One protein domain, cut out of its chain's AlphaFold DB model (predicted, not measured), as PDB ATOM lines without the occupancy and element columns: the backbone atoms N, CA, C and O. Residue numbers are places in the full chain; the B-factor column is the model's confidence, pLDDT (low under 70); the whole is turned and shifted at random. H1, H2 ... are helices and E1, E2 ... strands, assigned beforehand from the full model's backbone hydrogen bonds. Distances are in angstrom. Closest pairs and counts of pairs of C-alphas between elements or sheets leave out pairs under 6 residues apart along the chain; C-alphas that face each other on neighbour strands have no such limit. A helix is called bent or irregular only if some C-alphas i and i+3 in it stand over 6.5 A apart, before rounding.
ATOM      1  N   ALA A 312      45.994 -42.761 -24.716       83.81
ATOM      2  CA  ALA A 312      47.112 -42.191 -23.970       83.81
ATOM      3  C   ALA A 312      47.690 -40.957 -24.685       83.81
ATOM      4  O   ALA A 312      47.988 -39.963 -24.026       83.81
ATOM      5  N   LEU A 313      47.743 -40.962 -26.023       87.38
ATOM      6  CA  LEU A 313      48.128 -39.783 -26.803       87.38
ATOM      7  C   LEU A 313      47.069 -38.672 -26.709       87.38
ATOM      8  O   LEU A 313      47.412 -37.497 -26.626       87.38
ATOM      9  N   MET A 314      45.780 -39.025 -26.658       87.62
ATOM     10  CA  MET A 314      44.708 -38.050 -26.419       87.62
ATOM     11  C   MET A 314      44.817 -37.405 -25.028       87.62
ATOM     12  O   MET A 314      44.690 -36.186 -24.905       87.62
ATOM     13  N   ALA A 315      45.093 -38.206 -23.991       89.12
ATOM     14  CA  ALA A 315      45.355 -37.712 -22.641       89.12
ATOM     15  C   ALA A 315      46.569 -36.777 -22.625       89.12
ATOM     16  O   ALA A 315      46.508 -35.691 -22.054       89.12
ATOM     17  N   HIS A 316      47.645 -37.173 -23.305       93.56
ATOM     18  CA  HIS A 316      48.853 -36.374 -23.442       93.56
ATOM     19  C   HIS A 316      48.579 -35.019 -24.107       93.56
ATOM     20  O   HIS A 316      48.955 -33.986 -23.558       93.56
ATOM     21  N   LEU A 317      47.824 -34.996 -25.210       93.62
ATOM     22  CA  LEU A 317      47.434 -33.758 -25.886       93.62
ATOM     23  C   LEU A 317      46.577 -32.852 -24.986       93.62
ATOM     24  O   LEU A 317      46.767 -31.636 -24.979       93.62
ATOM     25  N   ARG A 318      45.686 -33.433 -24.162       92.44
ATOM     26  CA  ARG A 318      44.947 -32.679 -23.135       92.44
ATOM     27  C   ARG A 318      45.894 -32.097 -22.086       92.44
ATOM     28  O   ARG A 318      45.765 -30.921 -21.764       92.44
ATOM     29  N   GLY A 319      46.846 -32.882 -21.588       95.69
ATOM     30  CA  GLY A 319      47.873 -32.423 -20.653       95.69
ATOM     31  C   GLY A 319      48.670 -31.236 -21.201       95.69
ATOM     32  O   GLY A 319      48.764 -30.207 -20.531       95.69
ATOM     33  N   LEU A 320      49.158 -31.330 -22.445       97.12
ATOM     34  CA  LEU A 320      49.871 -30.239 -23.122       97.12
ATOM     35  C   LEU A 320      48.990 -28.989 -23.273       97.12
ATOM     36  O   LEU A 320      49.437 -27.879 -22.990       97.12
ATOM     37  N   LYS A 321      47.715 -29.150 -23.650       95.31
ATOM     38  CA  LYS A 321      46.754 -28.038 -23.765       95.31
ATOM     39  C   LYS A 321      46.552 -27.301 -22.446       95.31
ATOM     40  O   LYS A 321      46.633 -26.074 -22.414       95.31
ATOM     41  N   ILE A 322      46.336 -28.034 -21.358       94.81
ATOM     42  CA  ILE A 322      46.183 -27.439 -20.027       94.81
ATOM     43  C   ILE A 322      47.472 -26.724 -19.591       94.81
ATOM     44  O   ILE A 322      47.400 -25.603 -19.081       94.81
ATOM     45  N   ALA A 323      48.634 -27.334 -19.837       96.38
ATOM     46  CA  ALA A 323      49.926 -26.786 -19.442       96.38
ATOM     47  C   ALA A 323      50.295 -25.505 -20.204       96.38
ATOM     48  O   ALA A 323      50.522 -24.458 -19.599       96.38
ATOM     49  N   HIS A 324      50.295 -25.572 -21.532       96.38
ATOM     50  CA  HIS A 324      50.796 -24.500 -22.387       96.38
ATOM     51  C   HIS A 324      49.721 -23.446 -22.675       96.38
ATOM     52  O   HIS A 324      49.913 -22.251 -22.453       96.38
ATOM     53  N   VAL A 325      48.524 -23.871 -23.093       94.25
ATOM     54  CA  VAL A 325      47.473 -22.935 -23.526       94.25
ATOM     55  C   VAL A 325      46.705 -22.355 -22.343       94.25
ATOM     56  O   VAL A 325      46.285 -21.198 -22.408       94.25
ATOM     57  N   TYR A 326      46.493 -23.109 -21.263       92.94
ATOM     58  CA  TYR A 326      45.749 -22.614 -20.095       92.94
ATOM     59  C   TYR A 326      46.643 -22.221 -18.916       92.94
ATOM     60  O   TYR A 326      46.136 -21.659 -17.950       92.94
ATOM     61  N   GLY A 327      47.958 -22.450 -18.975       91.19
ATOM     62  CA  GLY A 327      48.887 -22.054 -17.910       91.19
ATOM     63  C   GLY A 327      48.633 -22.759 -16.571       91.19
ATOM     64  O   GLY A 327      48.927 -22.203 -15.514       91.19
ATOM     65  N   ARG A 328      48.020 -23.947 -16.615       94.69
ATOM     66  CA  ARG A 328      47.807 -24.854 -15.477       94.69
ATOM     67  C   ARG A 328      48.868 -25.963 -15.514       94.69
ATOM     68  O   ARG A 328      49.836 -25.857 -16.255       94.69
ATOM     69  N   THR A 329      48.755 -27.002 -14.694       95.50
ATOM     70  CA  THR A 329      49.723 -28.116 -14.703       95.50
ATOM     71  C   THR A 329      49.333 -29.208 -15.703       95.50
ATOM     72  O   THR A 329      48.152 -29.421 -15.985       95.50
ATOM     73  N   TYR A 330      50.319 -29.931 -16.239       96.50
ATOM     74  CA  TYR A 330      50.076 -31.060 -17.143       96.50
ATOM     75  C   TYR A 330      49.255 -32.161 -16.445       96.50
ATOM     76  O   TYR A 330      48.325 -32.725 -17.023       96.50
ATOM     77  N   GLU A 331      49.543 -32.412 -15.166       95.75
ATOM     78  CA  GLU A 331      48.869 -33.383 -14.303       95.75
ATOM     79  C   GLU A 331      47.378 -33.082 -14.138       95.75
ATOM     80  O   GLU A 331      46.563 -34.006 -14.147       95.75
ATOM     81  N   GLU A 332      46.999 -31.805 -14.031       93.94
ATOM     82  CA  GLU A 332      45.590 -31.406 -14.008       93.94
ATOM     83  C   GLU A 332      44.870 -31.799 -15.303       93.94
ATOM     84  O   GLU A 332      43.740 -32.283 -15.249       93.94
ATOM     85  N   GLY A 333      45.520 -31.653 -16.462       92.81
ATOM     86  CA  GLY A 333      44.939 -32.066 -17.742       92.81
ATOM     87  C   GLY A 333      44.793 -33.574 -17.886       92.81
ATOM     88  O   GLY A 333      43.760 -34.048 -18.366       92.81
ATOM     89  N   ILE A 334      45.770 -34.338 -17.396       93.12
ATOM     90  CA  ILE A 334      45.663 -35.800 -17.313       93.12
ATOM     91  C   ILE A 334      44.510 -36.201 -16.390       93.12
ATOM     92  O   ILE A 334      43.704 -37.054 -16.762       93.12
ATOM     93  N   ALA A 335      44.378 -35.570 -15.221       91.38
ATOM     94  CA  ALA A 335      43.296 -35.861 -14.287       91.38
ATOM     95  C   ALA A 335      41.907 -35.558 -14.881       91.38
ATOM     96  O   ALA A 335      40.972 -36.331 -14.662       91.38
ATOM     97  N   GLU A 336      41.760 -34.471 -15.649       89.12
ATOM     98  CA  GLU A 336      40.520 -34.159 -16.375       89.12
ATOM     99  C   GLU A 336      40.171 -35.248 -17.400       89.12
ATOM    100  O   GLU A 336      39.041 -35.746 -17.417       89.12
ATOM    101  N   TYR A 337      41.143 -35.660 -18.220       87.25
ATOM    102  CA  TYR A 337      40.929 -36.687 -19.241       87.25
ATOM    103  C   TYR A 337      40.613 -38.057 -18.629       87.25
ATOM    104  O   TYR A 337      39.678 -38.736 -19.056       87.25
ATOM    105  N   LEU A 338      41.342 -38.447 -17.582       86.69
ATOM    106  CA  LEU A 338      41.171 -39.736 -16.921       86.69
ATOM    107  C   LEU A 338      39.783 -39.870 -16.274       86.69
ATOM    108  O   LEU A 338      39.129 -40.898 -16.454       86.69
ATOM    109  N   HIS A 339      39.283 -38.829 -15.596       86.62
ATOM    110  CA  HIS A 339      37.918 -38.824 -15.045       86.62
ATOM    111  C   HIS A 339      36.839 -39.002 -16.118       86.62
ATOM    112  O   HIS A 339      35.793 -39.605 -15.866       86.62
ATOM    113  N   PHE A 340      37.053 -38.443 -17.307       82.06
ATOM    114  CA  PHE A 340      36.136 -38.620 -18.422       82.06
ATOM    115  C   PHE A 340      36.182 -40.055 -18.968       82.06
ATOM    116  O   PHE A 340      35.132 -40.691 -19.065       82.06
ATOM    117  N   VAL A 341      37.375 -40.589 -19.251       78.38
ATOM    118  CA  VAL A 341      37.524 -41.926 -19.845       78.38
ATOM    119  C   VAL A 341      37.083 -43.040 -18.902       78.38
ATOM    120  O   VAL A 341      36.419 -43.963 -19.356       78.38
ATOM    121  N   ILE A 342      37.358 -42.956 -17.595       83.00
ATOM    122  CA  ILE A 342      36.895 -43.979 -16.637       83.00
ATOM    123  C   ILE A 342      35.370 -44.099 -16.665       83.00
ATOM    124  O   ILE A 342      34.853 -45.203 -16.797       83.00
ATOM    125  N   ARG A 343      34.648 -42.971 -16.623       83.00
ATOM    126  CA  ARG A 343      33.178 -42.985 -16.705       83.00
ATOM    127  C   ARG A 343      32.687 -43.602 -18.013       83.00
ATOM    128  O   ARG A 343      31.677 -44.298 -18.013       83.00
ATOM    129  N   LEU A 344      33.390 -43.354 -19.118       75.50
ATOM    130  CA  LEU A 344      33.058 -43.943 -20.412       75.50
ATOM    131  C   LEU A 344      33.299 -45.462 -20.430       75.50
ATOM    132  O   LEU A 344      32.462 -46.200 -20.941       75.50
ATOM    133  N   MET A 345      34.403 -45.933 -19.844       75.19
ATOM    134  CA  MET A 345      34.706 -47.363 -19.705       75.19
ATOM    135  C   MET A 345      33.671 -48.078 -18.826       75.19
ATOM    136  O   MET A 345      33.221 -49.164 -19.180       75.19
ATOM    137  N   GLU A 346      33.256 -47.455 -17.719       78.31
ATOM    138  CA  GLU A 346      32.197 -47.966 -16.836       78.31
ATOM    139  C   GLU A 346      30.849 -48.055 -17.562       78.31
ATOM    140  O   GLU A 346      30.172 -49.072 -17.473       78.31
ATOM    141  N   GLN A 347      30.473 -47.032 -18.338       73.81
ATOM    142  CA  GLN A 347      29.249 -47.046 -19.154       73.81
ATOM    143  C   GLN A 347      29.254 -48.116 -20.250       73.81
ATOM    144  O   GLN A 347      28.191 -48.508 -20.726       73.81
ATOM    145  N   LYS A 348      30.443 -48.549 -20.681       67.56
ATOM    146  CA  LYS A 348      30.644 -49.593 -21.689       67.56
ATOM    147  C   LYS A 348      30.901 -50.972 -21.079       67.56
ATOM    148  O   LYS A 348      31.354 -51.862 -21.796       67.56
ATOM    149  N   ASP A 349      30.656 -51.137 -19.778       69.06
ATOM    150  CA  ASP A 349      30.812 -52.398 -19.048       69.06
ATOM    151  C   ASP A 349      32.207 -53.041 -19.218       69.06
ATOM    152  O   ASP A 349      32.350 -54.264 -19.317       69.06
ATOM    153  N   PHE A 350      33.271 -52.227 -19.264       68.44
ATOM    154  CA  PHE A 350      34.638 -52.755 -19.310       68.44
ATOM    155  C   PHE A 350      34.965 -53.541 -18.026       68.44
ATOM    156  O   PHE A 350      34.600 -53.104 -16.929       68.44
ATOM    157  N   PRO A 351      35.725 -54.653 -18.112       71.38
ATOM    158  CA  PRO A 351      36.143 -55.404 -16.934       71.38
ATOM    159  C   PRO A 351      36.874 -54.517 -15.906       71.38
ATOM    160  O   PRO A 351      37.810 -53.800 -16.278       71.38
ATOM    161  N   PRO A 352      36.548 -54.600 -14.600       79.06
ATOM    162  CA  PRO A 352      37.155 -53.745 -13.574       79.06
ATOM    163  C   PRO A 352      38.688 -53.805 -13.522       79.06
ATOM    164  O   PRO A 352      39.341 -52.794 -13.264       79.06
ATOM    165  N   ALA A 353      39.279 -54.968 -13.812       75.81
ATOM    166  CA  ALA A 353      40.731 -55.137 -13.868       75.81
ATOM    167  C   ALA A 353      41.384 -54.260 -14.955       75.81
ATOM    168  O   ALA A 353      42.448 -53.687 -14.730       75.81
ATOM    169  N   LEU A 354      40.721 -54.098 -16.105       72.38
ATOM    170  CA  LEU A 354      41.188 -53.258 -17.209       72.38
ATOM    171  C   LEU A 354      41.109 -51.767 -16.859       72.38
ATOM    172  O   LEU A 354      42.034 -51.012 -17.162       72.38
ATOM    173  N   ILE A 355      40.046 -51.353 -16.165       80.56
ATOM    174  CA  ILE A 355      39.898 -49.977 -15.663       80.56
ATOM    175  C   ILE A 355      41.008 -49.662 -14.649       80.56
ATOM    176  O   ILE A 355      41.678 -48.634 -14.763       80.56
ATOM    177  N   GLN A 356      41.271 -50.570 -13.703       82.94
ATOM    178  CA  GLN A 356      42.356 -50.415 -12.726       82.94
ATOM    179  C   GLN A 356      43.731 -50.346 -13.397       82.94
ATOM    180  O   GLN A 356      44.558 -49.511 -13.029       82.94
ATOM    181  N   GLN A 357      43.973 -51.177 -14.413       78.94
ATOM    182  CA  GLN A 357      45.216 -51.142 -15.181       78.94
ATOM    183  C   GLN A 357      45.399 -49.798 -15.903       78.94
ATOM    184  O   GLN A 357      46.505 -49.260 -15.919       78.94
ATOM    185  N   ALA A 358      44.327 -49.223 -16.460       79.06
ATOM    186  CA  ALA A 358      44.371 -47.902 -17.082       79.06
ATOM    187  C   ALA A 358      44.664 -46.786 -16.062       79.06
ATOM    188  O   ALA A 358      45.487 -45.912 -16.332       79.06
ATOM    189  N   GLN A 359      44.054 -46.847 -14.874       84.94
ATOM    190  CA  GLN A 359      44.286 -45.900 -13.777       84.94
ATOM    191  C   GLN A 359      45.712 -45.968 -13.220       84.94
ATOM    192  O   GLN A 359      46.321 -44.933 -12.948       84.94
ATOM    193  N   ALA A 360      46.265 -47.176 -13.072       86.50
ATOM    194  CA  ALA A 360      47.584 -47.392 -12.480       86.50
ATOM    195  C   ALA A 360      48.702 -46.619 -13.207       86.50
ATOM    196  O   ALA A 360      49.650 -46.163 -12.561       86.50
ATOM    197  N   ARG A 361      48.547 -46.392 -14.520       83.81
ATOM    198  CA  ARG A 361      49.475 -45.625 -15.376       83.81
ATOM    199  C   ARG A 361      49.641 -44.165 -14.951       83.81
ATOM    200  O   ARG A 361      50.677 -43.571 -15.219       83.81
ATOM    201  N   TYR A 362      48.644 -43.605 -14.271       89.56
ATOM    202  CA  TYR A 362      48.602 -42.203 -13.849       89.56
ATOM    203  C   TYR A 362      48.478 -42.061 -12.323       89.56
ATOM    204  O   TYR A 362      48.077 -41.020 -11.813       89.56
ATOM    205  N   SER A 363      48.820 -43.118 -11.580       89.31
ATOM    206  CA  SER A 363      48.614 -43.224 -10.126       89.31
ATOM    207  C   SER A 363      49.468 -42.276  -9.276       89.31
ATOM    208  O   SER A 363      49.182 -42.080  -8.096       89.31
ATOM    209  N   SER A 364      50.528 -41.699  -9.842       92.94
ATOM    210  CA  SER A 364      51.423 -40.768  -9.152       92.94
ATOM    211  C   SER A 364      52.049 -39.771 -10.135       92.94
ATOM    212  O   SER A 364      52.138 -40.085 -11.323       92.94
ATOM    213  N   PRO A 365      52.566 -38.619  -9.663       92.75
ATOM    214  CA  PRO A 365      53.281 -37.668 -10.521       92.75
ATOM    215  C   PRO A 365      54.445 -38.305 -11.299       92.75
ATOM    216  O   PRO A 365      54.627 -38.039 -12.480       92.75
ATOM    217  N   ALA A 366      55.188 -39.227 -10.675       94.06
ATOM    218  CA  ALA A 366      56.266 -39.951 -11.347       94.06
ATOM    219  C   ALA A 366      55.749 -40.866 -12.473       94.06
ATOM    220  O   ALA A 366      56.380 -40.964 -13.523       94.06
ATOM    221  N   ALA A 367      54.598 -41.518 -12.278       91.31
ATOM    222  CA  ALA A 367      53.974 -42.337 -13.314       91.31
ATOM    223  C   ALA A 367      53.461 -41.476 -14.485       91.31
ATOM    224  O   ALA A 367      53.650 -41.845 -15.644       91.31
ATOM    225  N   ILE A 368      52.898 -40.296 -14.189       94.12
ATOM    226  CA  ILE A 368      52.469 -39.322 -15.202       94.12
ATOM    227  C   ILE A 368      53.661 -38.859 -16.051       94.12
ATOM    228  O   ILE A 368      53.558 -38.848 -17.274       94.12
ATOM    229  N   GLU A 369      54.804 -38.559 -15.434       94.88
ATOM    230  CA  GLU A 369      56.023 -38.153 -16.147       94.88
ATOM    231  C   GLU A 369      56.572 -39.268 -17.057       94.88
ATOM    232  O   GLU A 369      56.992 -39.018 -18.188       94.88
ATOM    233  N   VAL A 370      56.531 -40.525 -16.601       93.69
ATOM    234  CA  VAL A 370      56.881 -41.684 -17.441       93.69
ATOM    235  C   VAL A 370      55.942 -41.781 -18.644       93.69
ATOM    236  O   VAL A 370      56.407 -41.988 -19.765       93.69
ATOM    237  N   MET A 371      54.635 -41.609 -18.431       90.56
ATOM    238  CA  MET A 371      53.656 -41.625 -19.516       90.56
ATOM    239  C   MET A 371      53.827 -40.449 -20.478       90.56
ATOM    240  O   MET A 371      53.694 -40.660 -21.679       90.56
ATOM    241  N   LYS A 372      54.177 -39.252 -19.990       95.06
ATOM    242  CA  LYS A 372      54.499 -38.101 -20.844       95.06
ATOM    243  C   LYS A 372      55.629 -38.460 -21.810       95.06
ATOM    244  O   LYS A 372      55.415 -38.431 -23.014       95.06
ATOM    245  N   LYS A 373      56.771 -38.932 -21.295       95.12
ATOM    246  CA  LYS A 373      57.924 -39.335 -22.125       95.12
ATOM    247  C   LYS A 373      57.587 -40.437 -23.124       95.12
ATOM    248  O   LYS A 373      58.043 -40.396 -24.261       95.12
ATOM    249  N   LYS A 374      56.795 -41.430 -22.703       91.50
ATOM    250  CA  LYS A 374      56.323 -42.492 -23.601       91.50
ATOM    251  C   LYS A 374      55.482 -41.924 -24.744       91.50
ATOM    252  O   LYS A 374      55.648 -42.362 -25.874       91.50
ATOM    253  N   MET A 375      54.587 -40.977 -24.462       91.62
ATOM    254  CA  MET A 375      53.713 -40.387 -25.481       91.62
ATOM    255  C   MET A 375      54.437 -39.390 -26.387       91.62
ATOM    256  O   MET A 375      54.148 -39.385 -27.580       91.62
ATOM    257  N   ASP A 376      55.424 -38.652 -25.871       94.69
ATOM    258  CA  ASP A 376      56.339 -37.843 -26.688       94.69
ATOM    259  C   ASP A 376      57.080 -38.736 -27.699       94.69
ATOM    260  O   ASP A 376      57.092 -38.469 -28.900       94.69
ATOM    261  N   GLN A 377      57.641 -39.855 -27.223       93.00
ATOM    262  CA  GLN A 377      58.342 -40.813 -28.077       93.00
ATOM    263  C   GLN A 377      57.395 -41.486 -29.080       93.00
ATOM    264  O   GLN A 377      57.730 -41.606 -30.254       93.00
ATOM    265  N   TYR A 378      56.192 -41.874 -28.647       89.75
ATOM    266  CA  TYR A 378      55.178 -42.450 -29.530       89.75
ATOM    267  C   TYR A 378      54.781 -41.472 -30.643       89.75
ATOM    268  O   TYR A 378      54.720 -41.861 -31.807       89.75
ATOM    269  N   ALA A 379      54.537 -40.197 -30.319       91.44
ATOM    270  CA  ALA A 379      54.203 -39.181 -31.316       91.44
ATOM    271  C   ALA A 379      55.322 -39.013 -32.357       91.44
ATOM    272  O   ALA A 379      55.040 -38.936 -33.558       91.44
ATOM    273  N   LEU A 380      56.579 -39.049 -31.912       93.12
ATOM    274  CA  LEU A 380      57.742 -38.978 -32.788       93.12
ATOM    275  C   LEU A 380      57.888 -40.232 -33.665       93.12
ATOM    276  O   LEU A 380      58.019 -40.122 -34.878       93.12
ATOM    277  N   ASP A 381      57.808 -41.434 -33.101       89.25
ATOM    278  CA  ASP A 381      58.049 -42.670 -33.860       89.25
ATOM    279  C   ASP A 381      56.940 -42.966 -34.881       89.25
ATOM    280  O   ASP A 381      57.187 -43.464 -35.986       89.25
ATOM    281  N   VAL A 382      55.698 -42.665 -34.502       85.69
ATOM    282  CA  VAL A 382      54.496 -43.035 -35.257       85.69
ATOM    283  C   VAL A 382      54.115 -41.951 -36.257       85.69
ATOM    284  O   VAL A 382      53.785 -42.253 -37.409       85.69
ATOM    285  N   PHE A 383      54.167 -40.689 -35.831       88.19
ATOM    286  CA  PHE A 383      53.716 -39.554 -36.628       88.19
ATOM    287  C   PHE A 383      54.844 -38.612 -37.040       88.19
ATOM    288  O   PHE A 383      54.594 -37.783 -37.912       88.19
ATOM    289  N   ASP A 384      56.063 -38.774 -36.507       93.81
ATOM    290  CA  ASP A 384      57.194 -37.848 -36.694       93.81
ATOM    291  C   ASP A 384      56.792 -36.429 -36.279       93.81
ATOM    292  O   ASP A 384      56.939 -35.465 -37.030       93.81
ATOM    293  N   LEU A 385      56.182 -36.359 -35.089       95.44
ATOM    294  CA  LEU A 385      55.731 -35.141 -34.433       95.44
ATOM    295  C   LEU A 385      56.419 -35.000 -33.078       95.44
ATOM    296  O   LEU A 385      56.311 -35.872 -32.219       95.44
ATOM    297  N   SER A 386      57.103 -33.879 -32.890       97.44
ATOM    298  CA  SER A 386      57.688 -33.479 -31.610       97.44
ATOM    299  C   SER A 386      56.669 -32.785 -30.704       97.44
ATOM    300  O   SER A 386      55.643 -32.284 -31.169       97.44
ATOM    301  N   GLU A 387      56.987 -32.676 -29.413       97.25
ATOM    302  CA  GLU A 387      56.199 -31.884 -28.460       97.25
ATOM    303  C   GLU A 387      56.041 -30.426 -28.921       97.25
ATOM    304  O   GLU A 387      54.932 -29.907 -28.875       97.25
ATOM    305  N   GLU A 388      57.093 -29.790 -29.459       97.62
ATOM    306  CA  GLU A 388      57.030 -28.410 -29.983       97.62
ATOM    307  C   GLU A 388      55.956 -28.277 -31.079       97.62
ATOM    308  O   GLU A 388      55.177 -27.324 -31.091       97.62
ATOM    309  N   GLN A 389      55.846 -29.278 -31.953       98.25
ATOM    310  CA  GLN A 389      54.860 -29.307 -33.035       98.25
ATOM    311  C   GLN A 389      53.449 -29.627 -32.533       98.25
ATOM    312  O   GLN A 389      52.480 -29.023 -32.999       98.25
ATOM    313  N   LEU A 390      53.311 -30.519 -31.546       97.75
ATOM    314  CA  LEU A 390      52.030 -30.760 -30.874       97.75
ATOM    315  C   LEU A 390      51.545 -29.503 -30.142       97.75
ATOM    316  O   LEU A 390      50.365 -29.166 -30.239       97.75
ATOM    317  N   VAL A 391      52.451 -28.780 -29.474       98.12
ATOM    318  CA  VAL A 391      52.179 -27.499 -28.813       98.12
ATOM    319  C   VAL A 391      51.777 -26.439 -29.844       98.12
ATOM    320  O   VAL A 391      50.746 -25.781 -29.695       98.12
ATOM    321  N   CYS A 392      52.505 -26.321 -30.954       98.50
ATOM    322  CA  CYS A 392      52.110 -25.447 -32.058       98.50
ATOM    323  C   CYS A 392      50.695 -25.782 -32.568       98.50
ATOM    324  O   CYS A 392      49.873 -24.889 -32.784       98.50
ATOM    325  N   MET A 393      50.365 -27.068 -32.702       97.50
ATOM    326  CA  MET A 393      49.054 -27.531 -33.152       97.50
ATOM    327  C   MET A 393      47.916 -27.151 -32.191       97.50
ATOM    328  O   MET A 393      46.911 -26.612 -32.656       97.50
ATOM    329  N   ILE A 394      48.061 -27.365 -30.875       96.31
ATOM    330  CA  ILE A 394      47.020 -27.042 -29.867       96.31
ATOM    331  C   ILE A 394      46.756 -25.538 -29.734       96.31
ATOM    332  O   ILE A 394      45.625 -25.141 -29.458       96.31
ATOM    333  N   TYR A 395      47.768 -24.689 -29.952       97.12
ATOM    334  CA  TYR A 395      47.577 -23.236 -29.984       97.12
ATOM    335  C   TYR A 395      46.786 -22.787 -31.212       97.12
ATOM    336  O   TYR A 395      46.171 -21.714 -31.190       97.12
ATOM    337  N   SER A 396      46.831 -23.566 -32.298       96.94
ATOM    338  CA  SER A 396      46.275 -23.190 -33.595       96.94
ATOM    339  C   SER A 396      46.685 -21.769 -34.025       96.94
ATOM    340  O   SER A 396      45.829 -20.950 -34.371       96.94
ATOM    341  N   PRO A 397      47.983 -21.414 -34.007       97.56
ATOM    342  CA  PRO A 397      48.418 -20.034 -34.183       97.56
ATOM    343  C   PRO A 397      48.158 -19.516 -35.592       97.56
ATOM    344  O   PRO A 397      48.053 -18.312 -35.778       97.56
ATOM    345  N   PHE A 398      48.027 -20.402 -36.579       97.00
ATOM    346  CA  PHE A 398      47.910 -20.021 -37.981       97.00
ATOM    347  C   PHE A 398      46.479 -19.900 -38.479       97.00
ATOM    348  O   PHE A 398      46.320 -19.457 -39.597       97.00
ATOM    349  N   VAL A 399      45.441 -20.236 -37.710       94.06
ATOM    350  CA  VAL A 399      44.041 -20.121 -38.175       94.06
ATOM    351  C   VAL A 399      43.402 -18.793 -37.770       94.06
ATOM    352  O   VAL A 399      43.958 -18.021 -36.987       94.06
ATOM    353  N   GLN A 400      42.216 -18.499 -38.311       92.81
ATOM    354  CA  GLN A 400      41.459 -17.271 -38.039       92.81
ATOM    355  C   GLN A 400      42.294 -16.010 -38.273       92.81
ATOM    356  O   GLN A 400      42.305 -15.094 -37.449       92.81
ATOM    357  N   ARG A 401      43.025 -15.970 -39.395       94.81
ATOM    358  CA  ARG A 401      43.966 -14.889 -39.721       94.81
ATOM    359  C   ARG A 401      45.036 -14.680 -38.642       94.81
ATOM    360  O   ARG A 401      45.498 -13.562 -38.414       94.81
ATOM    361  N   GLY A 402      45.451 -15.773 -38.011       95.50
ATOM    362  CA  GLY A 402      46.492 -15.814 -36.995       95.50
ATOM    363  C   GLY A 402      46.067 -15.244 -35.646       95.50
ATOM    364  O   GLY A 402      46.875 -14.632 -34.955       95.50
ATOM    365  N   LYS A 403      44.796 -15.418 -35.263       95.88
ATOM    366  CA  LYS A 403      44.236 -14.867 -34.018       95.88
ATOM    367  C   LYS A 403      45.049 -15.247 -32.772       95.88
ATOM    368  O   LYS A 403      45.205 -14.423 -31.877       95.88
ATOM    369  N   ASN A 404      45.557 -16.479 -32.723       96.06
ATOM    370  CA  ASN A 404      46.344 -16.993 -31.599       96.06
ATOM    371  C   ASN A 404      47.863 -16.849 -31.814       96.06
ATOM    372  O   ASN A 404      48.630 -17.219 -30.928       96.06
ATOM    373  N   LEU A 405      48.309 -16.301 -32.955       98.12
ATOM    374  CA  LEU A 405      49.725 -16.230 -33.327       98.12
ATOM    375  C   LEU A 405      50.542 -15.417 -32.324       98.12
ATOM    376  O   LEU A 405      51.539 -15.912 -31.821       98.12
ATOM    377  N   ALA A 406      50.098 -14.201 -31.994       98.12
ATOM    378  CA  ALA A 406      50.817 -13.331 -31.062       98.12
ATOM    379  C   ALA A 406      51.033 -14.011 -29.702       98.12
ATOM    380  O   ALA A 406      52.145 -14.017 -29.187       98.12
ATOM    381  N   ARG A 407      49.982 -14.653 -29.172       97.25
ATOM    382  CA  ARG A 407      50.039 -15.387 -27.906       97.25
ATOM    383  C   ARG A 407      50.994 -16.579 -27.982       97.25
ATOM    384  O   ARG A 407      51.786 -16.777 -27.074       97.25
ATOM    385  N   TYR A 408      50.919 -17.370 -29.050       98.25
ATOM    386  CA  TYR A 408      51.827 -18.498 -29.250       98.25
ATOM    387  C   TYR A 408      53.288 -18.038 -29.310       98.25
ATOM    388  O   TYR A 408      54.128 -18.588 -28.610       98.25
ATOM    389  N   LEU A 409      53.587 -16.994 -30.089       98.25
ATOM    390  CA  LEU A 409      54.951 -16.480 -30.206       98.25
ATOM    391  C   LEU A 409      55.460 -15.897 -28.884       98.25
ATOM    392  O   LEU A 409      56.601 -16.134 -28.527       98.25
ATOM    393  N   GLU A 410      54.632 -15.170 -28.137       97.25
ATOM    394  CA  GLU A 410      55.037 -14.597 -26.846       97.25
ATOM    395  C   GLU A 410      55.432 -15.673 -25.825       97.25
ATOM    396  O   GLU A 410      56.407 -15.502 -25.095       97.25
ATOM    397  N   HIS A 411      54.685 -16.779 -25.785       96.38
ATOM    398  CA  HIS A 411      54.871 -17.831 -24.788       96.38
ATOM    399  C   HIS A 411      55.880 -18.903 -25.209       96.38
ATOM    400  O   HIS A 411      56.711 -19.302 -24.398       96.38
ATOM    401  N   GLU A 412      55.806 -19.366 -26.455       97.81
ATOM    402  CA  GLU A 412      56.534 -20.552 -26.916       97.81
ATOM    403  C   GLU A 412      57.722 -20.204 -27.820       97.81
ATOM    404  O   GLU A 412      58.652 -20.994 -27.925       97.81
ATOM    405  N   GLN A 413      57.703 -19.048 -28.500       97.44
ATOM    406  CA  GLN A 413      58.707 -18.666 -29.513       97.44
ATOM    407  C   GLN A 413      59.103 -17.176 -29.413       97.44
ATOM    408  O   GLN A 413      58.949 -16.420 -30.387       97.44
ATOM    409  N   PRO A 414      59.559 -16.703 -28.236       97.06
ATOM    410  CA  PRO A 414      59.716 -15.277 -27.944       97.06
ATOM    411  C   PRO A 414      60.715 -14.566 -28.867       97.06
ATOM    412  O   PRO A 414      60.594 -13.365 -29.103       97.06
ATOM    413  N   GLU A 415      61.670 -15.291 -29.452       95.81
ATOM    414  CA  GLU A 415      62.607 -14.770 -30.448       95.81
ATOM    415  C   GLU A 415      61.946 -14.397 -31.785       95.81
ATOM    416  O   GLU A 415      62.468 -13.551 -32.513       95.81
ATOM    417  N   LEU A 416      60.794 -14.994 -32.104       96.19
ATOM    418  CA  LEU A 416      60.020 -14.710 -33.316       96.19
ATOM    419  C   LEU A 416      58.922 -13.670 -33.088       96.19
ATOM    420  O   LEU A 416      58.423 -13.105 -34.060       96.19
ATOM    421  N   TYR A 417      58.557 -13.381 -31.836       97.25
ATOM    422  CA  TYR A 417      57.532 -12.387 -31.508       97.25
ATOM    423  C   TYR A 417      57.776 -11.004 -32.152       97.25
ATOM    424  O   TYR A 417      56.830 -10.436 -32.701       97.25
ATOM    425  N   PRO A 418      59.017 -10.466 -32.212       97.38
ATOM    426  CA  PRO A 418      59.288  -9.206 -32.913       97.38
ATOM    427  C   PRO A 418      58.991  -9.236 -34.421       97.38
ATOM    428  O   PRO A 418      58.844  -8.177 -35.027       97.38
ATOM    429  N   LEU A 419      58.906 -10.426 -35.028       96.31
ATOM    430  CA  LEU A 419      58.625 -10.644 -36.451       96.31
ATOM    431  C   LEU A 419      57.138 -10.931 -36.724       96.31
ATOM    432  O   LEU A 419      56.791 -11.356 -37.825       96.31
ATOM    433  N   LEU A 420      56.243 -10.714 -35.751       96.88
ATOM    434  CA  LEU A 420      54.811 -11.024 -35.859       96.88
ATOM    435  C   LEU A 420      54.162 -10.470 -37.140       96.88
ATOM    436  O   LEU A 420      53.456 -11.194 -37.844       96.88
ATOM    437  N   GLU A 421      54.418  -9.202 -37.468       95.50
ATOM    438  CA  GLU A 421      53.857  -8.571 -38.670       95.50
ATOM    439  C   GLU A 421      54.430  -9.173 -39.960       95.50
ATOM    440  O   GLU A 421      53.687  -9.415 -40.911       95.50
ATOM    441  N   ASP A 422      55.724  -9.503 -39.981       94.56
ATOM    442  CA  ASP A 422      56.359 -10.168 -41.124       94.56
ATOM    443  C   ASP A 422      55.780 -11.572 -41.346       94.56
ATOM    444  O   ASP A 422      55.552 -11.977 -42.489       94.56
ATOM    445  N   ILE A 423      55.478 -12.301 -40.264       96.50
ATOM    446  CA  ILE A 423      54.801 -13.603 -40.325       96.50
ATOM    447  C   ILE A 423      53.382 -13.430 -40.880       96.50
ATOM    448  O   ILE A 423      52.977 -14.174 -41.774       96.50
ATOM    449  N   HIS A 424      52.624 -12.430 -40.421       96.44
ATOM    450  CA  HIS A 424      51.299 -12.144 -40.976       96.44
ATOM    451  C   HIS A 424      51.344 -11.799 -42.467       96.44
ATOM    452  O   HIS A 424      50.483 -12.262 -43.218       96.44
ATOM    453  N   LEU A 425      52.329 -11.014 -42.910       93.69
ATOM    454  CA  LEU A 425      52.527 -10.712 -44.327       93.69
ATOM    455  C   LEU A 425      52.826 -11.984 -45.123       93.69
ATOM    456  O   LEU A 425      52.182 -12.227 -46.139       93.69
ATOM    457  N   LEU A 426      53.728 -12.831 -44.627       94.19
ATOM    458  CA  LEU A 426      54.117 -14.086 -45.271       94.19
ATOM    459  C   LEU A 426      52.942 -15.070 -45.445       94.19
ATOM    460  O   LEU A 426      52.851 -15.749 -46.472       94.19
ATOM    461  N   LEU A 427      52.044 -15.133 -44.456       93.25
ATOM    462  CA  LEU A 427      50.859 -16.002 -44.462       93.25
ATOM    463  C   LEU A 427      49.696 -15.450 -45.306       93.25
ATOM    464  O   LEU A 427      48.824 -16.216 -45.711       93.25
ATOM    465  N   ARG A 428      49.657 -14.136 -45.563       90.88
ATOM    466  CA  ARG A 428      48.645 -13.485 -46.421       90.88
ATOM    467  C   ARG A 428      49.048 -13.442 -47.885       90.88
ATOM    468  O   ARG A 428      48.189 -13.540 -48.756       90.88
ATOM    469  N   ASP A 429      50.323 -13.185 -48.139       82.62
ATOM    470  CA  ASP A 429      50.862 -13.018 -49.480       82.62
ATOM    471  C   ASP A 429      50.966 -14.382 -50.164       82.62
ATOM    472  O   ASP A 429      51.519 -15.309 -49.587       82.62
ATOM    473  N   THR A 430      50.444 -14.518 -51.379       74.12
ATOM    474  CA  THR A 430      50.518 -15.756 -52.173       74.12
ATOM    475  C   THR A 430      51.733 -15.798 -53.096       74.12
ATOM    476  O   THR A 430      51.987 -16.809 -53.750       74.12
ATOM    477  N   THR A 431      52.528 -14.728 -53.142       80.88
ATOM    478  CA  THR A 431      53.759 -14.679 -53.930       80.88
ATOM    479  C   THR A 431      54.879 -15.516 -53.304       80.88
ATOM    480  O   THR A 431      54.822 -15.948 -52.142       80.88
ATOM    481  N   CYS A 432      55.907 -15.800 -54.111       79.62
ATOM    482  CA  CYS A 432      57.099 -16.500 -53.646       79.62
ATOM    483  C   CYS A 432      57.817 -15.670 -52.566       79.62
ATOM    484  O   CYS A 432      58.086 -14.489 -52.807       79.62
ATOM    485  N   PRO A 433      58.179 -16.272 -51.417       85.00
ATOM    486  CA  PRO A 433      58.923 -15.578 -50.374       85.00
ATOM    487  C   PRO A 433      60.230 -14.989 -50.903       85.00
ATOM    488  O   PRO A 433      60.945 -15.609 -51.694       85.00
ATOM    489  N   THR A 434      60.582 -13.798 -50.427       85.94
ATOM    490  CA  THR A 434      61.891 -13.206 -50.720       85.94
ATOM    491  C   THR A 434      63.012 -13.996 -50.040       85.94
ATOM    492  O   THR A 434      62.794 -14.663 -49.028       85.94
ATOM    493  N   VAL A 435      64.253 -13.847 -50.518       80.44
ATOM    494  CA  VAL A 435      65.447 -14.464 -49.894       80.44
ATOM    495  C   VAL A 435      65.571 -14.111 -48.404       80.44
ATOM    496  O   VAL A 435      66.039 -14.913 -47.601       80.44
ATOM    497  N   ARG A 436      65.117 -12.914 -48.009       78.31
ATOM    498  CA  ARG A 436      65.131 -12.460 -46.610       78.31
ATOM    499  C   ARG A 436      64.092 -13.168 -45.736       78.31
ATOM    500  O   ARG A 436      64.274 -13.224 -44.529       78.31
ATOM    501  N   LEU A 444      59.130 -21.526 -39.430       97.25
ATOM    502  CA  LEU A 444      57.695 -21.830 -39.319       97.25
ATOM    503  C   LEU A 444      57.375 -23.279 -39.718       97.25
ATOM    504  O   LEU A 444      56.563 -23.926 -39.055       97.25
ATOM    505  N   GLN A 445      58.041 -23.803 -40.751       97.12
ATOM    506  CA  GLN A 445      57.932 -25.206 -41.163       97.12
ATOM    507  C   GLN A 445      58.426 -26.158 -40.071       97.12
ATOM    508  O   GLN A 445      57.766 -27.148 -39.789       97.12
ATOM    509  N   GLN A 446      59.543 -25.851 -39.408       97.06
ATOM    510  CA  GLN A 446      60.045 -26.664 -38.293       97.06
ATOM    511  C   GLN A 446      59.056 -26.703 -37.121       97.06
ATOM    512  O   GLN A 446      58.779 -27.779 -36.596       97.06
ATOM    513  N   LEU A 447      58.490 -25.547 -36.761       97.75
ATOM    514  CA  LEU A 447      57.567 -25.406 -35.630       97.75
ATOM    515  C   LEU A 447      56.218 -26.087 -35.842       97.75
ATOM    516  O   LEU A 447      55.628 -26.591 -34.898       97.75
ATOM    517  N   SER A 448      55.709 -26.062 -37.070       97.38
ATOM    518  CA  SER A 448      54.378 -26.587 -37.398       97.38
ATOM    519  C   SER A 448      54.407 -27.971 -38.034       97.38
ATOM    520  O   SER A 448      53.387 -28.649 -38.083       97.38
ATOM    521  N   HIS A 449      55.564 -28.366 -38.566       97.12
ATOM    522  CA  HIS A 449      55.714 -29.489 -39.487       97.12
ATOM    523  C   HIS A 449      54.831 -29.379 -40.747       97.12
ATOM    524  O   HIS A 449      54.478 -30.382 -41.369       97.12
ATOM    525  N   LEU A 450      54.467 -28.149 -41.126       95.94
ATOM    526  CA  LEU A 450      53.652 -27.828 -42.294       95.94
ATOM    527  C   LEU A 450      54.404 -26.910 -43.253       95.94
ATOM    528  O   LEU A 450      55.060 -25.948 -42.856       95.94
ATOM    529  N   GLU A 451      54.242 -27.176 -44.542       93.56
ATOM    530  CA  GLU A 451      54.732 -26.333 -45.624       93.56
ATOM    531  C   GLU A 451      54.043 -24.965 -45.622       93.56
ATOM    532  O   GLU A 451      52.885 -24.821 -45.220       93.56
ATOM    533  N   LEU A 452      54.721 -23.939 -46.144       92.81
ATOM    534  CA  LEU A 452      54.175 -22.580 -46.175       92.81
ATOM    535  C   LEU A 452      52.798 -22.501 -46.854       92.81
ATOM    536  O   LEU A 452      51.928 -21.760 -46.405       92.81
ATOM    537  N   GLU A 453      52.585 -23.266 -47.923       90.12
ATOM    538  CA  GLU A 453      51.299 -23.314 -48.627       90.12
ATOM    539  C   GLU A 453      50.171 -23.829 -47.722       90.12
ATOM    540  O   GLU A 453      49.073 -23.278 -47.720       90.12
ATOM    541  N   GLN A 454      50.459 -24.820 -46.880       92.62
ATOM    542  CA  GLN A 454      49.511 -25.376 -45.914       92.62
ATOM    543  C   GLN A 454      49.221 -24.370 -44.793       92.62
ATOM    544  O   GLN A 454      48.066 -24.174 -44.414       92.62
ATOM    545  N   LEU A 455      50.247 -23.655 -44.320       94.94
ATOM    546  CA  LEU A 455      50.085 -22.568 -43.350       94.94
ATOM    547  C   LEU A 455      49.231 -21.418 -43.904       94.94
ATOM    548  O   LEU A 455      48.379 -20.885 -43.192       94.94
ATOM    549  N   ARG A 456      49.411 -21.058 -45.181       92.44
ATOM    550  CA  ARG A 456      48.592 -20.052 -45.882       92.44
ATOM    551  C   ARG A 456      47.138 -20.498 -46.013       92.44
ATOM    552  O   ARG A 456      46.238 -19.705 -45.742       92.44
ATOM    553  N   VAL A 457      46.901 -21.769 -46.347       91.00
ATOM    554  CA  VAL A 457      45.550 -22.351 -46.338       91.00
ATOM    555  C   VAL A 457      44.932 -22.218 -44.949       91.00
ATOM    556  O   VAL A 457      43.833 -21.681 -44.829       91.00
ATOM    557  N   LEU A 458      45.635 -22.626 -43.885       93.38
ATOM    558  CA  LEU A 458      45.143 -22.497 -42.508       93.38
ATOM    559  C   LEU A 458      44.826 -21.042 -42.131       93.38
ATOM    560  O   LEU A 458      43.800 -20.800 -41.492       93.38
ATOM    561  N   TYR A 459      45.625 -20.076 -42.591       94.19
ATOM    562  CA  TYR A 459      45.435 -18.640 -42.339       94.19
ATOM    563  C   TYR A 459      44.077 -18.100 -42.775       94.19
ATOM    564  O   TYR A 459      43.477 -17.279 -42.066       94.19
ATOM    565  N   GLY A 460      43.548 -18.604 -43.891       88.94
ATOM    566  CA  GLY A 460      42.207 -18.279 -44.373       88.94
ATOM    567  C   GLY A 460      41.070 -19.005 -43.642       88.94
ATOM    568  O   GLY A 460      39.915 -18.586 -43.739       88.94
ATOM    569  N   LYS A 461      41.356 -20.082 -42.898       89.25
ATOM    570  CA  LYS A 461      40.338 -20.978 -42.325       89.25
ATOM    571  C   LYS A 461      39.924 -20.573 -40.914       89.25
ATOM    572  O   LYS A 461      40.665 -19.956 -40.153       89.25
ATOM    573  N   ASN A 462      38.711 -20.979 -40.546       86.88
ATOM    574  CA  ASN A 462      38.195 -20.861 -39.184       86.88
ATOM    575  C   ASN A 462      38.470 -22.129 -38.365       86.88
ATOM    576  O   ASN A 462      38.587 -23.227 -38.919       86.88
ATOM    577  N   VAL A 463      38.502 -21.947 -37.042       83.38
ATOM    578  CA  VAL A 463      38.495 -23.023 -36.044       83.38
ATOM    579  C   VAL A 463      37.162 -23.785 -36.092       83.38
ATOM    580  O   VAL A 463      36.092 -23.174 -36.125       83.38
ATOM    581  N   SER A 464      37.233 -25.112 -36.040       78.00
ATOM    582  CA  SER A 464      36.145 -26.087 -36.192       78.00
ATOM    583  C   SER A 464      35.638 -26.666 -34.864       78.00
ATOM    584  O   SER A 464      35.180 -27.804 -34.825       78.00
ATOM    585  N   VAL A 465      35.736 -25.912 -33.764       61.69
ATOM    586  CA  VAL A 465      35.537 -26.439 -32.393       61.69
ATOM    587  C   VAL A 465      34.173 -26.058 -31.801       61.69
ATOM    588  O   VAL A 465      33.681 -26.705 -30.883       61.69
ATOM    589  N   LYS A 466      33.501 -25.027 -32.333       55.22
ATOM    590  CA  LYS A 466      32.207 -24.571 -31.797       55.22
ATOM    591  C   LYS A 466      31.039 -25.141 -32.594       55.22
ATOM    592  O   LYS A 466      30.868 -24.822 -33.769       55.22
ATOM    593  N   HIS A 467      30.202 -25.936 -31.923       49.91
ATOM    594  CA  HIS A 467      28.896 -26.350 -32.424       49.91
ATOM    595  C   HIS A 467      28.032 -25.116 -32.703       49.91
ATOM    596  O   HIS A 467      27.394 -24.558 -31.814       49.91
ATOM    597  N   THR A 468      27.968 -24.699 -33.959       49.38
ATOM    598  CA  THR A 468      26.847 -23.898 -34.441       49.38
ATOM    599  C   THR A 468      25.920 -24.827 -35.207       49.38
ATOM    600  O   THR A 468      26.354 -25.466 -36.164       49.38
ATOM    601  N   LEU A 469      24.639 -24.873 -34.823       45.84
ATOM    602  CA  LEU A 469      23.569 -25.627 -35.506       45.84
ATOM    603  C   LEU A 469      23.465 -25.314 -37.018       45.84
ATOM    604  O   LEU A 469      22.830 -26.053 -37.762       45.84
ATOM    605  N   HIS A 470      24.117 -24.238 -37.468       54.81
ATOM    606  CA  HIS A 470      24.183 -23.766 -38.850       54.81
ATOM    607  C   HIS A 470      25.600 -23.808 -39.451       54.81
ATOM    608  O   HIS A 470      25.877 -23.072 -40.394       54.81
ATOM    609  N   SER A 471      26.521 -24.604 -38.897       64.88
ATOM    610  CA  SER A 471      27.878 -24.704 -39.448       64.88
ATOM    611  C   SER A 471      27.850 -25.304 -40.853       64.88
ATOM    612  O   SER A 471      27.282 -26.375 -41.048       64.88
ATOM    613  N   GLU A 472      28.488 -24.640 -41.818       72.19
ATOM    614  CA  GLU A 472      28.757 -25.200 -43.152       72.19
ATOM    615  C   GLU A 472      30.102 -25.953 -43.204       72.19
ATOM    616  O   GLU A 472      30.471 -26.489 -44.248       72.19
ATOM    617  N   ASP A 473      30.833 -26.001 -42.085       81.12
ATOM    618  CA  ASP A 473      32.147 -26.631 -41.966       81.12
ATOM    619  C   ASP A 473      32.029 -28.162 -41.863       81.12
ATOM    620  O   ASP A 473      31.518 -28.662 -40.853       81.12
ATOM    621  N   PRO A 474      32.534 -28.930 -42.850       80.88
ATOM    622  CA  PRO A 474      32.514 -30.388 -42.827       80.88
ATOM    623  C   PRO A 474      33.094 -31.013 -41.563       80.88
ATOM    624  O   PRO A 474      32.546 -32.006 -41.094       80.88
ATOM    625  N   ILE A 475      34.145 -30.429 -40.974       81.38
ATOM    626  CA  ILE A 475      34.732 -30.963 -39.737       81.38
ATOM    627  C   ILE A 475      33.716 -30.870 -38.596       81.38
ATOM    628  O   ILE A 475      33.419 -31.865 -37.940       81.38
ATOM    629  N   ALA A 476      33.127 -29.689 -38.404       77.56
ATOM    630  CA  ALA A 476      32.144 -29.459 -37.353       77.56
ATOM    631  C   ALA A 476      30.857 -30.274 -37.570       77.56
ATOM    632  O   ALA A 476      30.256 -30.722 -36.598       77.56
ATOM    633  N   ILE A 477      30.436 -30.479 -38.824       77.88
ATOM    634  CA  ILE A 477      29.265 -31.302 -39.166       77.88
ATOM    635  C   ILE A 477      29.506 -32.774 -38.812       77.88
ATOM    636  O   ILE A 477      28.630 -33.382 -38.203       77.88
ATOM    637  N   ILE A 478      30.673 -33.330 -39.153       75.19
ATOM    638  CA  ILE A 478      31.030 -34.719 -38.816       75.19
ATOM    639  C   ILE A 478      31.083 -34.903 -37.291       75.19
ATOM    640  O   ILE A 478      30.589 -35.901 -36.777       75.19
ATOM    641  N   LEU A 479      31.602 -33.911 -36.558       67.88
ATOM    642  CA  LEU A 479      31.671 -33.927 -35.090       67.88
ATOM    643  C   LEU A 479      30.325 -33.681 -34.384       67.88
ATOM    644  O   LEU A 479      30.166 -34.038 -33.217       67.88
ATOM    645  N   ALA A 480      29.363 -33.021 -35.041       64.12
ATOM    646  CA  ALA A 480      28.116 -32.557 -34.422       64.12
ATOM    647  C   ALA A 480      27.324 -33.675 -33.738       64.12
ATOM    648  O   ALA A 480      26.818 -33.485 -32.630       64.12
ATOM    649  N   ASP A 481      27.278 -34.833 -34.377       56.72
ATOM    650  CA  ASP A 481      26.422 -35.952 -33.996       56.72
ATOM    651  C   ASP A 481      27.238 -37.109 -33.380       56.72
ATOM    652  O   ASP A 481      26.809 -38.259 -33.391       56.72
ATOM    653  N   ASP A 482      28.425 -36.809 -32.843       57.75
ATOM    654  CA  ASP A 482      29.286 -37.790 -32.191       57.75
ATOM    655  C   ASP A 482      28.701 -38.265 -30.834       57.75
ATOM    656  O   ASP A 482      28.520 -37.436 -29.933       57.75
ATOM    657  N   PRO A 483      28.428 -39.576 -30.643       49.59
ATOM    658  CA  PRO A 483      27.825 -40.116 -29.422       49.59
ATOM    659  C   PRO A 483      28.790 -40.285 -28.232       49.59
ATOM    660  O   PRO A 483      28.314 -40.533 -27.128       49.59
ATOM    661  N   HIS A 484      30.115 -40.161 -28.407       53.19
ATOM    662  CA  HIS A 484      31.090 -40.287 -27.297       53.19
ATOM    663  C   HIS A 484      31.792 -38.961 -26.954       53.19
ATOM    664  O   HIS A 484      32.992 -38.908 -26.673       53.19
ATOM    665  N   LYS A 485      31.033 -37.865 -26.994       59.06
ATOM    666  CA  LYS A 485      31.448 -36.546 -26.501       59.06
ATOM    667  C   LYS A 485      30.876 -36.282 -25.110       59.06
ATOM    668  O   LYS A 485      29.755 -36.696 -24.816       59.06
ATOM    669  N   ALA A 486      31.605 -35.543 -24.281       52.97
ATOM    670  CA  ALA A 486      31.065 -34.983 -23.048       52.97
ATOM    671  C   ALA A 486      31.427 -33.505 -22.918       52.97
ATOM    672  O   ALA A 486      32.533 -33.081 -23.245       52.97
ATOM    673  N   GLU A 487      30.484 -32.733 -22.391       64.81
ATOM    674  CA  GLU A 487      30.759 -31.397 -21.884       64.81
ATOM    675  C   GLU A 487      31.326 -31.525 -20.467       64.81
ATOM    676  O   GLU A 487      30.738 -32.179 -19.598       64.81
ATOM    677  N   ILE A 488      32.484 -30.916 -20.237       63.94
ATOM    678  CA  ILE A 488      33.124 -30.829 -18.928       63.94
ATOM    679  C   ILE A 488      33.193 -29.377 -18.477       63.94
ATOM    680  O   ILE A 488      33.185 -28.447 -19.278       63.94
ATOM    681  N   GLN A 489      33.261 -29.188 -17.165       74.19
ATOM    682  CA  GLN A 489      33.569 -27.899 -16.566       74.19
ATOM    683  C   GLN A 489      35.079 -27.829 -16.330       74.19
ATOM    684  O   GLN A 489      35.632 -28.698 -15.658       74.19
ATOM    685  N   THR A 490      35.741 -26.819 -16.887       70.81
ATOM    686  CA  THR A 490      37.182 -26.577 -16.712       70.81
ATOM    687  C   THR A 490      37.455 -25.087 -16.491       70.81
ATOM    688  O   THR A 490      36.550 -24.261 -16.547       70.81
ATOM    689  N   THR A 491      38.706 -24.723 -16.225       68.38
ATOM    690  CA  THR A 491      39.153 -23.326 -16.127       68.38
ATOM    691  C   THR A 491      40.293 -23.095 -17.116       68.38
ATOM    692  O   THR A 491      41.291 -23.815 -17.106       68.38
ATOM    693  N   HIS A 492      40.142 -22.094 -17.993       78.94
ATOM    694  CA  HIS A 492      41.122 -21.788 -19.051       78.94
ATOM    695  C   HIS A 492      42.340 -20.985 -18.561       78.94
ATOM    696  O   HIS A 492      43.199 -20.629 -19.366       78.94
ATOM    697  N   PHE A 493      42.391 -20.645 -17.272       67.19
ATOM    698  CA  PHE A 493      43.543 -20.044 -16.601       67.19
ATOM    699  C   PHE A 493      43.447 -20.251 -15.081       67.19
ATOM    700  O   PHE A 493      42.329 -20.410 -14.569       67.19
ATOM    701  N   PRO A 494      44.574 -20.239 -14.339       65.06
ATOM    702  CA  PRO A 494      44.570 -20.419 -12.890       65.06
ATOM    703  C   PRO A 494      43.644 -19.420 -12.182       65.06
ATOM    704  O   PRO A 494      43.793 -18.207 -12.323       65.06
ATOM    705  N   GLY A 495      42.673 -19.936 -11.423       66.56
ATOM    706  CA  GLY A 495      41.693 -19.121 -10.694       66.56
ATOM    707  C   GLY A 495      40.618 -18.450 -11.563       66.56
ATOM    708  O   GLY A 495      39.896 -17.586 -11.066       66.56
ATOM    709  N   GLY A 496      40.506 -18.815 -12.845       64.31
ATOM    710  CA  GLY A 496      39.481 -18.303 -13.754       64.31
ATOM    711  C   GLY A 496      38.072 -18.856 -13.504       64.31
ATOM    712  O   GLY A 496      37.893 -19.790 -12.719       64.31
ATOM    713  N   PRO A 497      37.044 -18.294 -14.169       49.91
ATOM    714  CA  PRO A 497      35.689 -18.824 -14.084       49.91
ATOM    715  C   PRO A 497      35.622 -20.226 -14.700       49.91
ATOM    716  O   PRO A 497      36.295 -20.510 -15.692       49.91
ATOM    717  N   SER A 498      34.772 -21.078 -14.125       65.69
ATOM    718  CA  SER A 498      34.422 -22.363 -14.731       65.69
ATOM    719  C   SER A 498      33.755 -22.117 -16.083       65.69
ATOM    720  O   SER A 498      32.793 -21.352 -16.175       65.69
ATOM    721  N   VAL A 499      34.275 -22.750 -17.125       68.19
ATOM    722  CA  VAL A 499      33.766 -22.698 -18.491       68.19
ATOM    723  C   VAL A 499      33.471 -24.107 -18.977       68.19
ATOM    724  O   VAL A 499      34.167 -25.062 -18.628       68.19
ATOM    725  N   THR A 500      32.423 -24.230 -19.788       64.00
ATOM    726  CA  THR A 500      32.112 -25.483 -20.470       64.00
ATOM    727  C   THR A 500      33.096 -25.686 -21.613       64.00
ATOM    728  O   THR A 500      33.181 -24.848 -22.513       64.00
ATOM    729  N   ASP A 501      33.802 -26.806 -21.576       62.56
ATOM    730  CA  ASP A 501      34.712 -27.271 -22.617       62.56
ATOM    731  C   ASP A 501      34.284 -28.670 -23.074       62.56
ATOM    732  O   ASP A 501      33.581 -29.385 -22.350       62.56
ATOM    733  N   VAL A 502      34.651 -29.056 -24.291       61.62
ATOM    734  CA  VAL A 502      34.281 -30.360 -24.848       61.62
ATOM    735  C   VAL A 502      35.480 -31.282 -24.744       61.62
ATOM    736  O   VAL A 502      36.562 -30.952 -25.209       61.62
ATOM    737  N   ILE A 503      35.277 -32.459 -24.159       57.88
ATOM    738  CA  ILE A 503      36.263 -33.534 -24.174       57.88
ATOM    739  C   ILE A 503      35.700 -34.717 -24.956       57.88
ATOM    740  O   ILE A 503      34.508 -35.040 -24.889       57.88
ATOM    741  N   THR A 504      36.563 -35.350 -25.740       52.56
ATOM    742  CA  THR A 504      36.200 -36.480 -26.593       52.56
ATOM    743  C   THR A 504      37.138 -37.655 -26.340       52.56
ATOM    744  O   THR A 504      38.326 -37.480 -26.075       52.56
ATOM    745  N   GLY A 505      36.592 -38.867 -26.401       48.38
ATOM    746  CA  GLY A 505      37.327 -40.125 -26.245       48.38
ATOM    747  C   GLY A 505      36.433 -41.308 -26.599       48.38
ATOM    748  O   GLY A 505      35.266 -41.106 -26.938       48.38
TER     749      GLY A 505
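AT A GLANCE: This is residues 312 to 436 and 444 to 505 of the 506 residues of an uncharacterized protein of Tengunoibacter tsumagoiensis (UniProt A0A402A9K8). Two groups of helices follow each other along the longest axis, H1 to H4 in one, with H3 at its far end, and H6 to H9 in the other, while H5 sits between them, packed on H1 and H8. A hairpin of two strands, E1 and E2, lies beside H2, and off to the side is H10, which touches no helix, with the long link of residues 461 to 473 before it. The printed part has 187 residues with ten named helices, H1 to H10, followed along the chain by E1 and E2, an antiparallel sheet in the order E1 - E2; the class is mostly helix. The whole is compact, with a radius of gyration of the C-alphas of 18.5 A and spans of 60 by 41 by 36 A.

IN THESE COORDINATES: Start at the sheet: find C-alpha 485 at (31.448, -36.546, -26.501), where E1, residues 485 to 490, begins and runs 15.1 A. E2, residues 499 to 504, runs 16.2 A and ends at C-alpha 504, (36.200, -36.480, -26.593). Now look for the longest helix by residues, H4, residues 365 to 383, with 19 residues, which begins at C-alpha 365, (53.281, -37.668, -10.521), and is 26.2 A from first to last C-alpha. H1 is residues 312 to 325, 19.3 A long; H2 is residues 330 to 347, 26.3 A; H3 is residues 352 to 360. Further on come H5, residues 387 to 395, H6, residues 405 to 412, and H7, residues 417 to 428, 17.4 A long. H7 is irregular: C-alphas 418 and 421 are 7.9 A apart. After the cut find H8, residues 444 to 448, H9, residues 452 to 460, and H10, residues 474 to 480.

HOW THE PARTS SIT: Begin with the hairpin E1 and E2: N 488 and O 501 are 2.8 A apart and N 503 and O 486 are 3.0 A apart, both within hydrogen-bond range. The closest C-alphas of H2 and E2 are those of Tyr 337 and Ile 503, 7.5 A apart. With residues 330 to 338 alone H2 touches H1, its hairpin partner, closest at the C-alphas of Gly 319 and Gly 333, 4.1 A, at a steep tilt of 39 degrees, opposite ways. H2 and H3, also a hairpin, only just touch, with 3 pairs of C-alphas within 8 A, the closest Ile 342 and Ile 355 at 6.8 A, at a shallow tilt of 4 degrees. H4 touches H1, about perpendicular at 75 degrees, with the C-alphas of Leu 313 and Met 375 closest at 5.8 A. H5 touches H1 at Lys 321 and Ile 394, their closest C-alphas, 6.2 A apart, and touches H8 at Gln 389 and Ser 448, 5.2 A. H1 and H6 are near each other. The hairpin H6 and H7 touches closest at the C-alphas of Leu 409 and Tyr 417, 5.0 A, and H7 touches H9 at those of Leu 427 and Arg 456, 4.9 A, about perpendicular at 86 degrees. H10 and E2 are apart. Every O i to N i+4 pair is within hydrogen-bond range in H1, H3, H4, H5, H6, H8, H9 and H10; in H2 13 of 14 are, in H7 6 of 8.

THE WHOLE: The two C-alphas farthest apart, those of Pro 352 and Val 435, are 60.5 A from each other. Residues 437 to 443 are not printed, and C-alphas 436 and 444 are 14.0 A apart across the cut. The link from H9 to H10 is long, 13 residues. Mean pLDDT of the printed part is 84.7; it is under 70 at residues 348 to 350, 465 to 471, 479 to 488, 491 and 493 to 505.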